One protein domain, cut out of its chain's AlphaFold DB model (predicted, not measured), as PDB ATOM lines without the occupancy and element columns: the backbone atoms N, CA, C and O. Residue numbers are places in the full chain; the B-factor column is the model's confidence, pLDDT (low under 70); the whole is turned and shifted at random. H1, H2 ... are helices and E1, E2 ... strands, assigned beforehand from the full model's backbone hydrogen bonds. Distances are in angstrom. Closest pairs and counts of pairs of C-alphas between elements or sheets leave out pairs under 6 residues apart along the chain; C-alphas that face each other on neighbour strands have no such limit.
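Overview. This is residues 33 to 140 of the 140 residues of an uncharacterized protein of Bacteroidetes bacterium (UniProt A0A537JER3). A twisted sheet of four strands makes the middle layer, with helix H1 covering one face and the shorter H2 the other; the small H3 packs on H1. The 108 printed residues, with four named strands and three named helices, run E1 E2 H1 E3 H2 E4 H3; the sheet's order is E3 E1 E2 E4, mixed, and the class is mixed, helices and strands. The whole is compact, with a radius of gyration of the C-alphas of 13.7 A and spans of 44 by 32 by 23 A.

Along the chain. Residues 33 to 47 hold no named element, but residues 34 to 35 pair antiparallel with residues 107 to 108. E1, residues 48 to 57, begins at C-alpha 48 (198.678, 242.976, 165.657) and measures 29.4 A. E2 is residues 63 to 72, 30.1 A; H1, 80 to 94, 21.3 A; E3, 100 to 109, 26.8 A, bends by 50 degrees at residue 104. H2 is residues 113 to 122, 14.2 A; E4, 129 to 133, 13.2 A; H3, 135 to 139, 8.2 A, ends at C-alpha 139 (188.370, 231.976, 173.590).

Arrangement. E1 and E2 form an antiparallel hairpin (N 54 to O 66, 2.8 A). E3 is antiparallel to E1 (N 51 to O 107, 2.9 A), and E4 parallel to E2 (N 69 to O 131, 2.8 A). H1 and H2 are on opposite faces, three layers; their closest C-alphas to the sheet are Leu 83 to Ala 70, 5.7 A, and Cys 113 to Cys 49, 5.2 A. E2, H1, E3 and E3, H2, E4 are split strand-helix-strand units, their parallel strands not neighbours, with right-handed crossovers. H2, at a height of 9.0 A over the sheet, lies over E1, slantwise at 36 degrees on the local plane, and only just not over E2, on which 2 C-alphas fall. H3 only grazes the sheet; it touches residues 82 to 86 of H1 alone, closest C-alphas Ala 138 and Asn 86, 6.3 A. Every O i to N i+4 pair is within hydrogen-bond range in H1 and H2; in H3 0 of 1 is, against 2 of 2 O i to N i+3 pairs.

Size, cuts and confidence. The C-alphas of Thr 45 and Asn 60, the two farthest apart, are 44.2 A apart. The printed part has no cut and no long link. pLDDT is under 70 in residues 33 to 46, 124 to 126 and 135 to 140.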
ATOM      1  N   LEU A  33     208.298 244.057 159.181       56.28
ATOM      2  CA  LEU A  33     207.936 242.644 159.338       56.28
ATOM      3  C   LEU A  33     209.032 241.973 160.171       56.28
ATOM      4  O   LEU A  33     210.182 241.901 159.733       56.28
ATOM      5  N   VAL A  34     208.698 241.533 161.382       60.09
ATOM      6  CA  VAL A  34     209.658 240.861 162.260       60.09
ATOM      7  C   VAL A  34     209.461 239.360 162.124       60.09
ATOM      8  O   VAL A  34     208.346 238.860 162.276       60.09
ATOM      9  N   ILE A  35     210.549 238.637 161.852       58.81
ATOM     10  CA  ILE A  35     210.558 237.180 161.974       58.81
ATOM     11  C   ILE A  35     210.463 236.869 163.464       58.81
ATOM     12  O   ILE A  35     211.378 237.183 164.225       58.81
ATOM     13  N   ILE A  36     209.331 236.318 163.896       56.28
ATOM     14  CA  ILE A  36     209.129 235.974 165.304       56.28
ATOM     15  C   ILE A  36     209.881 234.671 165.576       56.28
ATOM     16  O   ILE A  36     209.417 233.594 165.206       56.28
ATOM     17  N   THR A  37     211.014 234.760 166.256       48.47
ATOM     18  CA  THR A  37     211.524 233.655 167.074       48.47
ATOM     19  C   THR A  37     210.778 233.662 168.408       48.47
ATOM     20  O   THR A  37     210.232 234.691 168.806       48.47
ATOM     21  N   ALA A  38     210.676 232.511 169.078       38.56
ATOM     22  CA  ALA A  38     209.963 232.383 170.348       38.56
ATOM     23  C   ALA A  38     210.520 233.375 171.391       38.56
ATOM     24  O   ALA A  38     211.538 233.114 172.022       38.56
ATOM     25  N   ALA A  39     209.881 234.537 171.539       40.06
ATOM     26  CA  ALA A  39     210.301 235.601 172.442       40.06
ATOM     27  C   ALA A  39     209.094 236.353 173.022       40.06
ATOM     28  O   ALA A  39     208.019 236.422 172.416       40.06
ATOM     29  N   SER A  40     209.330 236.878 174.224       41.75
ATOM     30  CA  SER A  40     208.389 237.248 175.287       41.75
ATOM     31  C   SER A  40     207.243 238.193 174.910       41.75
ATOM     32  O   SER A  40     207.365 239.063 174.046       41.75
ATOM     33  N   ASP A  41     206.131 237.983 175.622       53.81
ATOM     34  CA  ASP A  41     204.835 238.653 175.505       53.81
ATOM     35  C   ASP A  41     204.943 240.186 175.573       53.81
ATOM     36  O   ASP A  41     205.342 240.755 176.587       53.81
ATOM     37  N   SER A  42     204.525 240.860 174.498       51.66
ATOM     38  CA  SER A  42     204.152 242.277 174.530       51.66
ATOM     39  C   SER A  42     202.670 242.395 174.898       51.66
ATOM     40  O   SER A  42     201.854 241.611 174.404       51.66
ATOM     41  N   SER A  43     202.329 243.363 175.749       54.62
ATOM     42  CA  SER A  43     200.966 243.636 176.222       54.62
ATOM     43  C   SER A  43     199.950 243.728 175.077       54.62
ATOM     44  O   SER A  43     200.230 244.292 174.021       54.62
ATOM     45  N   ALA A  44     198.762 243.163 175.302       58.62
ATOM     46  CA  ALA A  44     197.697 242.947 174.319       58.62
ATOM     47  C   ALA A  44     196.943 244.225 173.892       58.62
ATOM     48  O   ALA A  44     195.756 244.164 173.618       58.62
ATOM     49  N   THR A  45     197.575 245.396 173.875       59.22
ATOM     50  CA  THR A  45     196.873 246.674 173.646       59.22
ATOM     51  C   THR A  45     196.822 247.107 172.186       59.22
ATOM     52  O   THR A  45     196.081 248.028 171.850       59.22
ATOM     53  N   ASP A  46     197.574 246.439 171.312       66.19
ATOM     54  CA  ASP A  46     197.808 246.916 169.954       66.19
ATOM     55  C   ASP A  46     197.166 245.997 168.907       66.19
ATOM     56  O   ASP A  46     197.110 244.770 169.061       66.19
ATOM     57  N   ASN A  47     196.727 246.603 167.799       76.19
ATOM     58  CA  ASN A  47     196.394 245.871 166.580       76.19
ATOM     59  C   ASN A  47     197.641 245.129 166.101       76.19
ATOM     60  O   ASN A  47     198.690 245.736 165.864       76.19
ATOM     61  N   PHE A  48     197.534 243.812 165.978       82.69
ATOM     62  CA  PHE A  48     198.678 242.976 165.657       82.69
ATOM     63  C   PHE A  48     198.235 241.686 164.981       82.69
ATOM     64  O   PHE A  48     197.344 240.999 165.469       82.69
ATOM     65  N   CYS A  49     198.886 241.343 163.874       85.88
ATOM     66  CA  CYS A  49     198.705 240.101 163.149       85.88
ATOM     67  C   CYS A  49     199.969 239.237 163.212       85.88
ATOM     68  O   CYS A  49     201.085 239.699 162.952       85.88
ATOM     69  N   ILE A  50     199.782 237.952 163.498       87.62
ATOM     70  CA  ILE A  50     200.796 236.918 163.306       87.62
ATOM     71  C   ILE A  50     200.420 236.111 162.075       87.62
ATOM     72  O   ILE A  50     199.266 235.718 161.934       87.62
ATOM     73  N   CYS A  51     201.397 235.817 161.228       87.94
ATOM     74  CA  CYS A  51     201.257 234.850 160.150       87.94
ATOM     75  C   CYS A  51     202.309 233.750 160.303       87.94
ATOM     76  O   CYS A  51     203.483 234.051 160.518       87.94
ATOM     77  N   LYS A  52     201.913 232.481 160.180       90.00
ATOM     78  CA  LYS A  52     202.841 231.367 159.936       90.00
ATOM     79  C   LYS A  52     202.594 230.830 158.536       90.00
ATOM     80  O   LYS A  52     201.448 230.575 158.184       90.00
ATOM     81  N   ILE A  53     203.666 230.629 157.779       87.38
ATOM     82  CA  ILE A  53     203.646 229.903 156.511       87.38
ATOM     83  C   ILE A  53     204.181 228.514 156.770       87.38
ATOM     84  O   ILE A  53     205.297 228.349 157.271       87.38
ATOM     85  N   ILE A  54     203.367 227.530 156.440       89.75
ATOM     86  CA  ILE A  54     203.582 226.132 156.748       89.75
ATOM     87  C   ILE A  54     203.562 225.355 155.445       89.75
ATOM     88  O   ILE A  54     202.645 225.501 154.647       89.75
ATOM     89  N   SER A  55     204.574 224.527 155.244       89.81
ATOM     90  CA  SER A  55     204.570 223.512 154.203       89.81
ATOM     91  C   SER A  55     204.119 222.194 154.820       89.81
ATOM     92  O   SER A  55     204.658 221.773 155.840       89.81
ATOM     93  N   PHE A  56     203.109 221.582 154.227       88.06
ATOM     94  CA  PHE A  56     202.617 220.254 154.543       88.06
ATOM     95  C   PHE A  56     203.140 219.267 153.508       88.06
ATOM     96  O   PHE A  56     203.135 219.573 152.308       88.06
ATOM     97  N   SER A  57     203.530 218.086 153.976       86.19
ATOM     98  CA  SER A  57     203.800 216.928 153.136       86.19
ATOM     99  C   SER A  57     202.920 215.765 153.581       86.19
ATOM    100  O   SER A  57     202.569 215.624 154.753       86.19
ATOM    101  N   SER A  58     202.536 214.934 152.622       82.88
ATOM    102  CA  SER A  58     201.898 213.645 152.878       82.88
ATOM    103  C   SER A  58     202.660 212.557 152.138       82.88
ATOM    104  O   SER A  58     203.264 212.827 151.095       82.88
ATOM    105  N   ASP A  59     202.575 211.329 152.640       78.88
ATOM    106  CA  ASP A  59     203.186 210.129 152.061       78.88
ATOM    107  C   ASP A  59     202.805 209.908 150.583       78.88
ATOM    108  O   ASP A  59     203.556 209.314 149.813       78.88
ATOM    109  N   ASN A  60     201.677 210.473 150.138       79.75
ATOM    110  CA  ASN A  60     201.238 210.457 148.739       79.75
ATOM    111  C   ASN A  60     201.913 211.529 147.851       79.75
ATOM    112  O   ASN A  60     201.408 211.833 146.770       79.75
ATOM    113  N   ASN A  61     203.023 212.132 148.293       74.50
ATOM    114  CA  ASN A  61     203.736 213.236 147.627       74.50
ATOM    115  C   ASN A  61     202.893 214.504 147.402       74.50
ATOM    116  O   ASN A  61     203.221 215.344 146.558       74.50
ATOM    117  N   VAL A  62     201.808 214.678 148.160       79.31
ATOM    118  CA  VAL A  62     201.019 215.910 148.117       79.31
ATOM    119  C   VAL A  62     201.743 216.968 148.939       79.31
ATOM    120  O   VAL A  62     201.791 216.883 150.164       79.31
ATOM    121  N   GLN A  63     202.291 217.976 148.262       84.38
ATOM    122  CA  GLN A  63     202.865 219.157 148.900       84.38
ATOM    123  C   GLN A  63     201.861 220.304 148.875       84.38
ATOM    124  O   GLN A  63     201.297 220.634 147.829       84.38
ATOM    125  N   ARG A  64     201.652 220.936 150.030       86.25
ATOM    126  CA  ARG A  64     200.772 222.101 150.152       86.25
ATOM    127  C   ARG A  64     201.418 223.150 151.035       86.25
ATOM    128  O   ARG A  64     201.882 222.830 152.119       86.25
ATOM    129  N   THR A  65     201.430 224.400 150.601       87.31
ATOM    130  CA  THR A  65     201.900 225.514 151.427       87.31
ATOM    131  C   THR A  65     200.716 226.360 151.859       87.31
ATOM    132  O   THR A  65     200.041 226.950 151.019       87.31
ATOM    133  N   ASP A  66     200.476 226.459 153.162       89.19
ATOM    134  CA  ASP A  66     199.402 227.278 153.718       89.19
ATOM    135  C   ASP A  66     199.964 228.441 154.532       89.19
ATOM    136  O   ASP A  66     201.043 228.358 155.118       89.19
ATOM    137  N   ALA A  67     199.187 229.513 154.622       89.69
ATOM    138  CA  ALA A  67     199.430 230.621 155.528       89.69
ATOM    139  C   ALA A  67     198.288 230.723 156.545       89.69
ATOM    140  O   ALA A  67     197.118 230.810 156.173       89.69
ATOM    141  N   ILE A  68     198.613 230.724 157.836       91.19
ATOM    142  CA  ILE A  68     197.633 230.888 158.916       91.19
ATOM    143  C   ILE A  68     197.878 232.232 159.590       91.19
ATOM    144  O   ILE A  68     198.962 232.480 160.123       91.19
ATOM    145  N   PHE A  69     196.857 233.080 159.570       91.19
ATOM    146  CA  PHE A  69     196.851 234.432 160.104       91.19
ATOM    147  C   PHE A  69     196.015 234.487 161.382       91.19
ATOM    148  O   PHE A  69     194.894 233.988 161.403       91.19
ATOM    149  N   ALA A  70     196.517 235.132 162.430       90.69
ATOM    150  CA  ALA A  70     195.783 235.353 163.673       90.69
ATOM    151  C   ALA A  70     195.943 236.805 164.129       90.69
ATOM    152  O   ALA A  70     197.065 237.316 164.175       90.69
ATOM    153  N   ALA A  71     194.829 237.459 164.467       88.38
ATOM    154  CA  ALA A  71     194.792 238.884 164.788       88.38
ATOM    155  C   ALA A  71     194.375 239.168 166.235       88.38
ATOM    156  O   ALA A  71     193.416 238.589 166.746       88.38
ATOM    157  N   SER A  72     195.046 240.143 166.840       85.69
ATOM    158  CA  SER A  72     194.549 240.948 167.954       85.69
ATOM    159  C   SER A  72     194.056 242.284 167.408       85.69
ATOM    160  O   SER A  72     194.678 242.846 166.499       85.69
ATOM    161  N   SER A  73     192.969 242.806 167.974       82.94
ATOM    162  CA  SER A  73     192.506 244.166 167.704       82.94
ATOM    163  C   SER A  73     192.287 244.943 168.996       82.94
ATOM    164  O   SER A  73     192.119 244.356 170.060       82.94
ATOM    165  N   THR A  74     192.241 246.269 168.916       81.44
ATOM    166  CA  THR A  74     191.892 247.130 170.057       81.44
ATOM    167  C   THR A  74     190.508 246.816 170.632       81.44
ATOM    168  O   THR A  74     190.311 246.896 171.839       81.44
ATOM    169  N   GLU A  75     189.556 246.415 169.786       83.06
ATOM    170  CA  GLU A  75     188.208 245.999 170.203       83.06
ATOM    171  C   GLU A  75     188.201 244.640 170.914       83.06
ATOM    172  O   GLU A  75     187.357 244.377 171.771       83.06
ATOM    173  N   ARG A  76     189.120 243.748 170.531       81.69
ATOM    174  CA  ARG A  76     189.258 242.397 171.080       81.69
ATOM    175  C   ARG A  76     190.738 242.083 171.268       81.69
ATOM    176  O   ARG A  76     191.335 241.418 170.414       81.69
ATOM    177  N   PRO A  77     191.321 242.572 172.372       83.94
ATOM    178  CA  PRO A  77     192.733 242.396 172.642       83.94
ATOM    179  C   PRO A  77     193.037 240.924 172.909       83.94
ATOM    180  O   PRO A  77     192.408 240.286 173.754       83.94
ATOM    181  N   VAL A  78     194.013 240.373 172.191       85.31
ATOM    182  CA  VAL A  78     194.484 238.997 172.369       85.31
ATOM    183  C   VAL A  78     196.003 239.014 172.489       85.31
ATOM    184  O   VAL A  78     196.703 239.652 171.705       85.31
ATOM    185  N   SER A  79     196.546 238.306 173.480       84.50
ATOM    186  CA  SER A  79     197.996 238.239 173.666       84.50
ATOM    187  C   SER A  79     198.678 237.487 172.521       84.50
ATOM    188  O   SER A  79     198.122 236.553 171.938       84.50
ATOM    189  N   ARG A  80     199.937 237.840 172.234       81.31
ATOM    190  CA  ARG A  80     200.759 237.147 171.228       81.31
ATOM    191  C   ARG A  80     200.824 235.642 171.495       81.31
ATOM    192  O   ARG A  80     200.669 234.851 170.566       81.31
ATOM    193  N   LYS A  81     201.020 235.246 172.757       83.44
ATOM    194  CA  LYS A  81     201.016 233.840 173.171       83.44
ATOM    195  C   LYS A  81     199.707 233.128 172.831       83.44
ATOM    196  O   LYS A  81     199.756 231.999 172.351       83.44
ATOM    197  N   GLN A  82     198.558 233.769 173.043       85.88
ATOM    198  CA  GLN A  82     197.270 233.169 172.699       85.88
ATOM    199  C   GLN A  82     197.085 233.061 171.179       85.88
ATOM    200  O   GLN A  82     196.674 232.012 170.696       85.88
ATOM    201  N   LEU A  83     197.480 234.077 170.405       86.31
ATOM    202  CA  LEU A  83     197.447 233.999 168.937       86.31
ATOM    203  C   LEU A  83     198.311 232.851 168.393       86.31
ATOM    204  O   LEU A  83     197.883 232.139 167.490       86.31
ATOM    205  N   LEU A  84     199.503 232.636 168.959       86.38
ATOM    206  CA  LEU A  84     200.363 231.512 168.578       86.38
ATOM    207  C   LEU A  84     199.724 230.161 168.911       86.38
ATOM    208  O   LEU A  84     199.754 229.269 168.069       86.38
ATOM    209  N   ARG A  85     199.100 230.034 170.089       86.62
ATOM    210  CA  ARG A  85     198.355 228.825 170.471       86.62
ATOM    211  C   ARG A  85     197.207 228.529 169.512       86.62
ATOM    212  O   ARG A  85     197.041 227.379 169.129       86.62
ATOM    213  N   ASN A  86     196.463 229.550 169.090       88.38
ATOM    214  CA  ASN A  86     195.382 229.388 168.117       88.38
ATOM    215  C   ASN A  86     195.906 228.826 166.786       88.38
ATOM    216  O   ASN A  86     195.309 227.913 166.223       88.38
ATOM    217  N   ILE A  87     197.041 229.348 166.304       87.88
ATOM    218  CA  ILE A  87     197.690 228.837 165.090       87.88
ATOM    219  C   ILE A  87     198.152 227.389 165.297       87.88
ATOM    220  O   ILE A  87     197.938 226.552 164.427       87.88
ATOM    221  N   ASP A  88     198.768 227.076 166.438       86.69
ATOM    222  CA  ASP A  88     199.255 225.723 166.724       86.69
ATOM    223  C   ASP A  88     198.106 224.708 166.844       86.69
ATOM    224  O   ASP A  88     198.246 223.564 166.417       86.69
ATOM    225  N   TYR A  89     196.953 225.126 167.362       87.56
ATOM    226  CA  TYR A  89     195.755 224.295 167.413       87.56
ATOM    227  C   TYR A  89     195.197 224.003 166.008       87.56
ATOM    228  O   TYR A  89     194.908 222.852 165.688       87.56
ATOM    229  N   GLU A  90     195.127 225.001 165.124       86.81
ATOM    230  CA  GLU A  90     194.755 224.790 163.713       86.81
ATOM    231  C   GLU A  90     195.735 223.859 162.988       86.81
ATOM    232  O   GLU A  90     195.331 223.002 162.202       86.81
ATOM    233  N   LEU A  91     197.028 223.962 163.303       86.88
ATOM    234  CA  LEU A  91     198.038 223.038 162.791       86.88
ATOM    235  C   LEU A  91     197.826 221.603 163.273       86.88
ATOM    236  O   LEU A  91     198.004 220.668 162.494       86.88
ATOM    237  N   GLN A  92     197.423 221.408 164.530       84.25
ATOM    238  CA  GLN A  92     197.070 220.082 165.037       84.25
ATOM    239  C   GLN A  92     195.851 219.501 164.315       84.25
ATOM    240  O   GLN A  92     195.858 218.318 163.991       84.25
ATOM    241  N   GLN A  93     194.839 220.316 164.004       82.56
ATOM    242  CA  GLN A  93     193.697 219.857 163.208       82.56
ATOM    243  C   GLN A  93     194.099 219.501 161.771       82.56
ATOM    244  O   GLN A  93     193.601 218.526 161.210       82.56
ATOM    245  N   ALA A  94     195.039 220.242 161.180       80.12
ATOM    246  CA  ALA A  94     195.545 219.953 159.841       80.12
ATOM    247  C   ALA A  94     196.295 218.609 159.757       80.12
ATOM    248  O   ALA A  94     196.233 217.962 158.713       80.12
ATOM    249  N   ARG A  95     196.926 218.146 160.850       77.62
ATOM    250  CA  ARG A  95     197.574 216.816 160.924       77.62
ATOM    251  C   ARG A  95     196.621 215.640 160.716       77.62
ATOM    252  O   ARG A  95     197.071 214.541 160.437       77.62
ATOM    253  N   VAL A  96     195.309 215.850 160.822       78.81
ATOM    254  CA  VAL A  96     194.325 214.815 160.460       78.81
ATOM    255  C   VAL A  96     194.399 214.481 158.962       78.81
ATOM    256  O   VAL A  96     194.023 213.387 158.558       78.81
ATOM    257  N   PHE A  97     194.895 215.410 158.139       77.62
ATOM    258  CA  PHE A  97     194.963 215.278 156.682       77.62
ATOM    259  C   PHE A  97     196.392 215.183 156.128       77.62
ATOM    260  O   PHE A  97     196.547 214.872 154.951       77.62
ATOM    261  N   PHE A  98     197.411 215.495 156.934       80.44
ATOM    262  CA  PHE A  98     198.818 215.511 156.523       80.44
ATOM    263  C   PHE A  98     199.682 214.836 157.578       80.44
ATOM    264  O   PHE A  98     199.546 215.126 158.768       80.44
ATOM    265  N   ASP A  99     200.590 213.982 157.115       79.50
ATOM    266  CA  ASP A  99     201.459 213.171 157.966       79.50
ATOM    267  C   ASP A  99     202.496 214.044 158.687       79.50
ATOM    268  O   ASP A  99     202.786 213.842 159.871       79.50
ATOM    269  N   ASP A 100     202.994 215.085 158.008       83.94
ATOM    270  CA  ASP A 100     203.886 216.070 158.600       83.94
ATOM    271  C   ASP A 100     203.576 217.519 158.190       83.94
ATOM    272  O   ASP A 100     202.779 217.829 157.297       83.94
ATOM    273  N   TYR A 101     204.214 218.442 158.910       87.25
ATOM    274  CA  TYR A 101     204.307 219.826 158.481       87.25
ATOM    275  C   TYR A 101     205.604 220.465 158.966       87.25
ATOM    276  O   TYR A 101     206.142 220.132 160.026       87.25
ATOM    277  N   LYS A 102     206.055 221.478 158.231       87.56
ATOM    278  CA  LYS A 102     207.195 222.319 158.578       87.56
ATOM    279  C   LYS A 102     206.811 223.789 158.492       87.56
ATOM    280  O   LYS A 102     206.315 224.256 157.473       87.56
ATOM    281  N   VAL A 103     207.087 224.545 159.553       83.94
ATOM    282  CA  VAL A 103     206.979 226.009 159.503       83.94
ATOM    283  C   VAL A 103     208.139 226.544 158.665       83.94
ATOM    284  O   VAL A 103     209.302 226.400 159.037       83.94
ATOM    285  N   THR A 104     207.818 227.149 157.526       85.62
ATOM    286  CA  THR A 104     208.794 227.702 156.581       85.62
ATOM    287  C   THR A 104     209.148 229.135 156.951       85.62
ATOM    288  O   THR A 104     210.317 229.517 156.914       85.62
ATOM    289  N   LYS A 105     208.141 229.940 157.309       84.38
ATOM    290  CA  LYS A 105     208.307 231.344 157.707       84.38
ATOM    291  C   LYS A 105     207.297 231.718 158.782       84.38
ATOM    292  O   LYS A 105     206.215 231.144 158.864       84.38
ATOM    293  N   GLN A 106     207.642 232.711 159.589       83.38
ATOM    294  CA  GLN A 106     206.751 233.275 160.593       83.38
ATOM    295  C   GLN A 106     206.943 234.787 160.656       83.38
ATOM    296  O   GLN A 106     208.073 235.268 160.719       83.38
ATOM    297  N   PHE A 107     205.837 235.522 160.675       80.75
ATOM    298  CA  PHE A 107     205.800 236.975 160.646       80.75
ATOM    299  C   PHE A 107     204.973 237.520 161.805       80.75
ATOM    300  O   PHE A 107     203.892 237.022 162.108       80.75
ATOM    301  N   ALA A 108     205.484 238.585 162.410       81.56
ATOM    302  CA  ALA A 108     204.757 239.525 163.245       81.56
ATOM    303  C   ALA A 108     204.593 240.810 162.459       81.56
ATOM    304  O   ALA A 108     205.592 241.372 161.996       81.56
ATOM    305  N   SER A 109     203.371 241.320 162.393       77.38
ATOM    306  CA  SER A 109     203.144 242.675 161.933       77.38
ATOM    307  C   SER A 109     202.131 243.382 162.824       77.38
ATOM    308  O   SER A 109     201.106 242.809 163.163       77.38
ATOM    309  N   PRO A 110     202.369 244.641 163.185       77.56
ATOM    310  CA  PRO A 110     201.383 245.479 163.860       77.56
ATOM    311  C   PRO A 110     200.355 246.094 162.891       77.56
ATOM    312  O   PRO A 110     199.650 247.034 163.245       77.56
ATOM    313  N   VAL A 111     200.312 245.615 161.645       77.12
ATOM    314  CA  VAL A 111     199.220 245.876 160.700       77.12
ATOM    315  C   VAL A 111     198.171 244.769 160.814       77.12
ATOM    316  O   VAL A 111     198.447 243.691 161.348       77.12
ATOM    317  N   ASP A 112     196.966 245.013 160.306       82.12
ATOM    318  CA  ASP A 112     195.917 243.997 160.261       82.12
ATOM    319  C   ASP A 112     196.284 242.833 159.317       82.12
ATOM    320  O   ASP A 112     197.133 242.952 158.425       82.12
ATOM    321  N   CYS A 113     195.624 241.686 159.493       85.44
ATOM    322  CA  CYS A 113     195.954 240.497 158.712       85.44
ATOM    323  C   CYS A 113     195.646 240.623 157.218       85.44
ATOM    324  O   CYS A 113     196.337 239.984 156.427       85.44
ATOM    325  N   ASN A 114     194.677 241.447 156.801       85.69
ATOM    326  CA  ASN A 114     194.389 241.627 155.376       85.69
ATOM    327  C   ASN A 114     195.508 242.414 154.695       85.69
ATOM    328  O   ASN A 114     195.932 242.060 153.595       85.69
ATOM    329  N   THR A 115     196.017 243.454 155.357       84.25
ATOM    330  CA  THR A 115     197.175 244.214 154.876       84.25
ATOM    331  C   THR A 115     198.422 243.330 154.797       84.25
ATOM    332  O   THR A 115     199.123 243.344 153.784       84.25
ATOM    333  N   LEU A 116     198.673 242.504 155.821       82.75
ATOM    334  CA  LEU A 116     199.782 241.545 155.799       82.75
ATOM    335  C   LEU A 116     199.636 240.534 154.652       82.75
ATOM    336  O   LEU A 116     200.592 240.305 153.917       82.75
ATOM    337  N   TYR A 117     198.442 239.972 154.469       85.00
ATOM    338  CA  TYR A 117     198.144 239.034 153.387       85.00
ATOM    339  C   TYR A 117     198.397 239.638 152.004       85.00
ATOM    340  O   TYR A 117     199.112 239.036 151.206       85.00
ATOM    341  N   LYS A 118     197.890 240.850 151.733       85.19
ATOM    342  CA  LYS A 118     198.142 241.552 150.463       85.19
ATOM    343  C   LYS A 118     199.640 241.707 150.196       85.19
ATOM    344  O   LYS A 118     200.100 241.369 149.110       85.19
ATOM    345  N   SER A 119     200.408 242.109 151.211       81.31
ATOM    346  CA  SER A 119     201.863 242.259 151.089       81.31
ATOM    347  C   SER A 119     202.591 240.938 150.798       81.31
ATOM    348  O   SER A 119     203.582 240.937 150.069       81.31
ATOM    349  N   LEU A 120     202.127 239.812 151.355       79.44
ATOM    350  CA  LEU A 120     202.709 238.491 151.080       79.44
ATOM    351  C   LEU A 120     202.356 237.996 149.670       79.44
ATOM    352  O   LEU A 120     203.227 237.471 148.976       79.44
ATOM    353  N   MET A 121     201.122 238.229 149.218       81.12
ATOM    354  CA  MET A 121     200.684 237.886 147.861       81.12
ATOM    355  C   MET A 121     201.459 238.661 146.788       81.12
ATOM    356  O   MET A 121     201.879 238.080 145.790       81.12
ATOM    357  N   GLU A 122     201.712 239.955 147.007       80.38
ATOM    358  CA  GLU A 122     202.518 240.791 146.103       80.38
ATOM    359  C   GLU A 122     203.966 240.295 145.963       80.38
ATOM    360  O   GLU A 122     204.587 240.475 144.916       80.38
ATOM    361  N   LYS A 123     204.503 239.626 146.991       72.62
ATOM    362  CA  LYS A 123     205.866 239.067 147.001       72.62
ATOM    363  C   LYS A 123     205.976 237.671 146.377       72.62
ATOM    364  O   LYS A 123     207.042 237.068 146.473       72.62
ATOM    365  N   GLN A 124     204.915 237.176 145.732       59.38
ATOM    366  CA  GLN A 124     204.873 235.869 145.061       59.38
ATOM    367  C   GLN A 124     205.282 234.691 145.963       59.38
ATOM    368  O   GLN A 124     205.932 233.746 145.516       59.38
ATOM    369  N   GLU A 125     204.909 234.709 147.245       63.44
ATOM    370  CA  GLU A 125     205.038 233.493 148.045       63.44
ATOM    371  C   GLU A 125     204.007 232.469 147.547       63.44
ATOM    372  O   GLU A 125     202.822 232.779 147.440       63.44
ATOM    373  N   VAL A 126     204.456 231.258 147.190       66.06
ATOM    374  CA  VAL A 126     203.575 230.167 146.741       66.06
ATOM    375  C   VAL A 126     202.739 229.709 147.936       66.06
ATOM    376  O   VAL A 126     203.130 228.811 148.672       66.06
ATOM    377  N   ILE A 127     201.614 230.381 148.166       76.62
ATOM    378  CA  ILE A 127     200.639 230.065 149.208       76.62
ATOM    379  C   ILE A 127     199.425 229.457 148.507       76.62
ATOM    380  O   ILE A 127     198.696 230.142 147.793       76.62
ATOM    381  N   ASN A 128     199.199 228.160 148.705       82.56
ATOM    382  CA  ASN A 128     198.049 227.443 148.158       82.56
ATOM    383  C   ASN A 128     196.751 227.828 148.875       82.56
ATOM    384  O   ASN A 128     195.701 227.924 148.241       82.56
ATOM    385  N   ARG A 129     196.806 228.034 150.196       83.31
ATOM    386  CA  ARG A 129     195.639 228.374 151.018       83.31
ATOM    387  C   ARG A 129     196.002 229.365 152.113       83.31
ATOM    388  O   ARG A 129     197.053 229.261 152.735       83.31
ATOM    389  N   SER A 130     195.094 230.296 152.387       84.88
ATOM    390  CA  SER A 130     195.190 231.207 153.528       84.88
ATOM    391  C   SER A 130     194.018 231.009 154.485       84.88
ATOM    392  O   SER A 130     192.866 230.977 154.054       84.88
ATOM    393  N   THR A 131     194.312 230.892 155.777       86.94
ATOM    394  CA  THR A 131     193.326 230.759 156.856       86.94
ATOM    395  C   THR A 131     193.429 231.964 157.781       86.94
ATOM    396  O   THR A 131     194.512 232.275 158.268       86.94
ATOM    397  N   PHE A 132     192.305 232.625 158.054       86.69
ATOM    398  CA  PHE A 132     192.236 233.775 158.957       86.69
ATOM    399  C   PHE A 132     191.476 233.397 160.224       86.69
ATOM    400  O   PHE A 132     190.273 233.139 160.188       86.69
ATOM    401  N   LEU A 133     192.179 233.378 161.352       84.44
ATOM    402  CA  LEU A 133     191.601 233.109 162.658       84.44
ATOM    403  C   LEU A 133     191.010 234.397 163.211       84.44
ATOM    404  O   LEU A 133     191.720 235.369 163.486       84.44
ATOM    405  N   LEU A 134     189.686 234.394 163.359       73.81
ATOM    406  CA  LEU A 134     188.957 235.483 163.992       73.81
ATOM    407  C   LEU A 134     189.430 235.659 165.439       73.81
ATOM    408  O   LEU A 134     189.793 234.696 166.110       73.81
ATOM    409  N   SER A 135     189.347 236.877 165.967       62.56
ATOM    410  CA  SER A 135     189.692 237.155 167.369       62.56
ATOM    411  C   SER A 135     188.834 236.368 168.374       62.56
ATOM    412  O   SER A 135     189.282 236.092 169.482       62.56
ATOM    413  N   SER A 136     187.630 235.926 167.983       62.97
ATOM    414  CA  SER A 136     186.788 235.012 168.774       62.97
ATOM    415  C   SER A 136     187.369 233.603 168.917       62.97
ATOM    416  O   SER A 136     186.989 232.882 169.835       62.97
ATOM    417  N   TYR A 137     188.303 233.213 168.048       64.25
ATOM    418  CA  TYR A 137     188.996 231.929 168.112       64.25
ATOM    419  C   TYR A 137     189.873 231.806 169.366       64.25
ATOM    420  O   TYR A 137     190.105 230.710 169.851       64.25
ATOM    421  N   ALA A 138     190.319 232.934 169.930       57.75
ATOM    422  CA  ALA A 138     191.164 232.979 171.123       57.75
ATOM    423  C   ALA A 138     190.486 232.530 172.426       57.75
ATOM    424  O   ALA A 138     191.180 232.372 173.426       57.75
ATOM    425  N   TYR A 139     189.164 232.356 172.419       58.19
ATOM    426  CA  TYR A 139     188.370 231.976 173.590       58.19
ATOM    427  C   TYR A 139     187.839 230.534 173.513       58.19
ATOM    428  O   TYR A 139     186.968 230.168 174.299       58.19
ATOM    429  N   ARG A 140     188.323 229.742 172.546       52.72
ATOM    430  CA  ARG A 140     188.142 228.285 172.495       52.72
ATOM    431  C   ARG A 140     189.289 227.592 173.222       52.72
ATOM    432  O   ARG A 140     189.003 226.553 173.849       52.72
TER     433      ARG A 140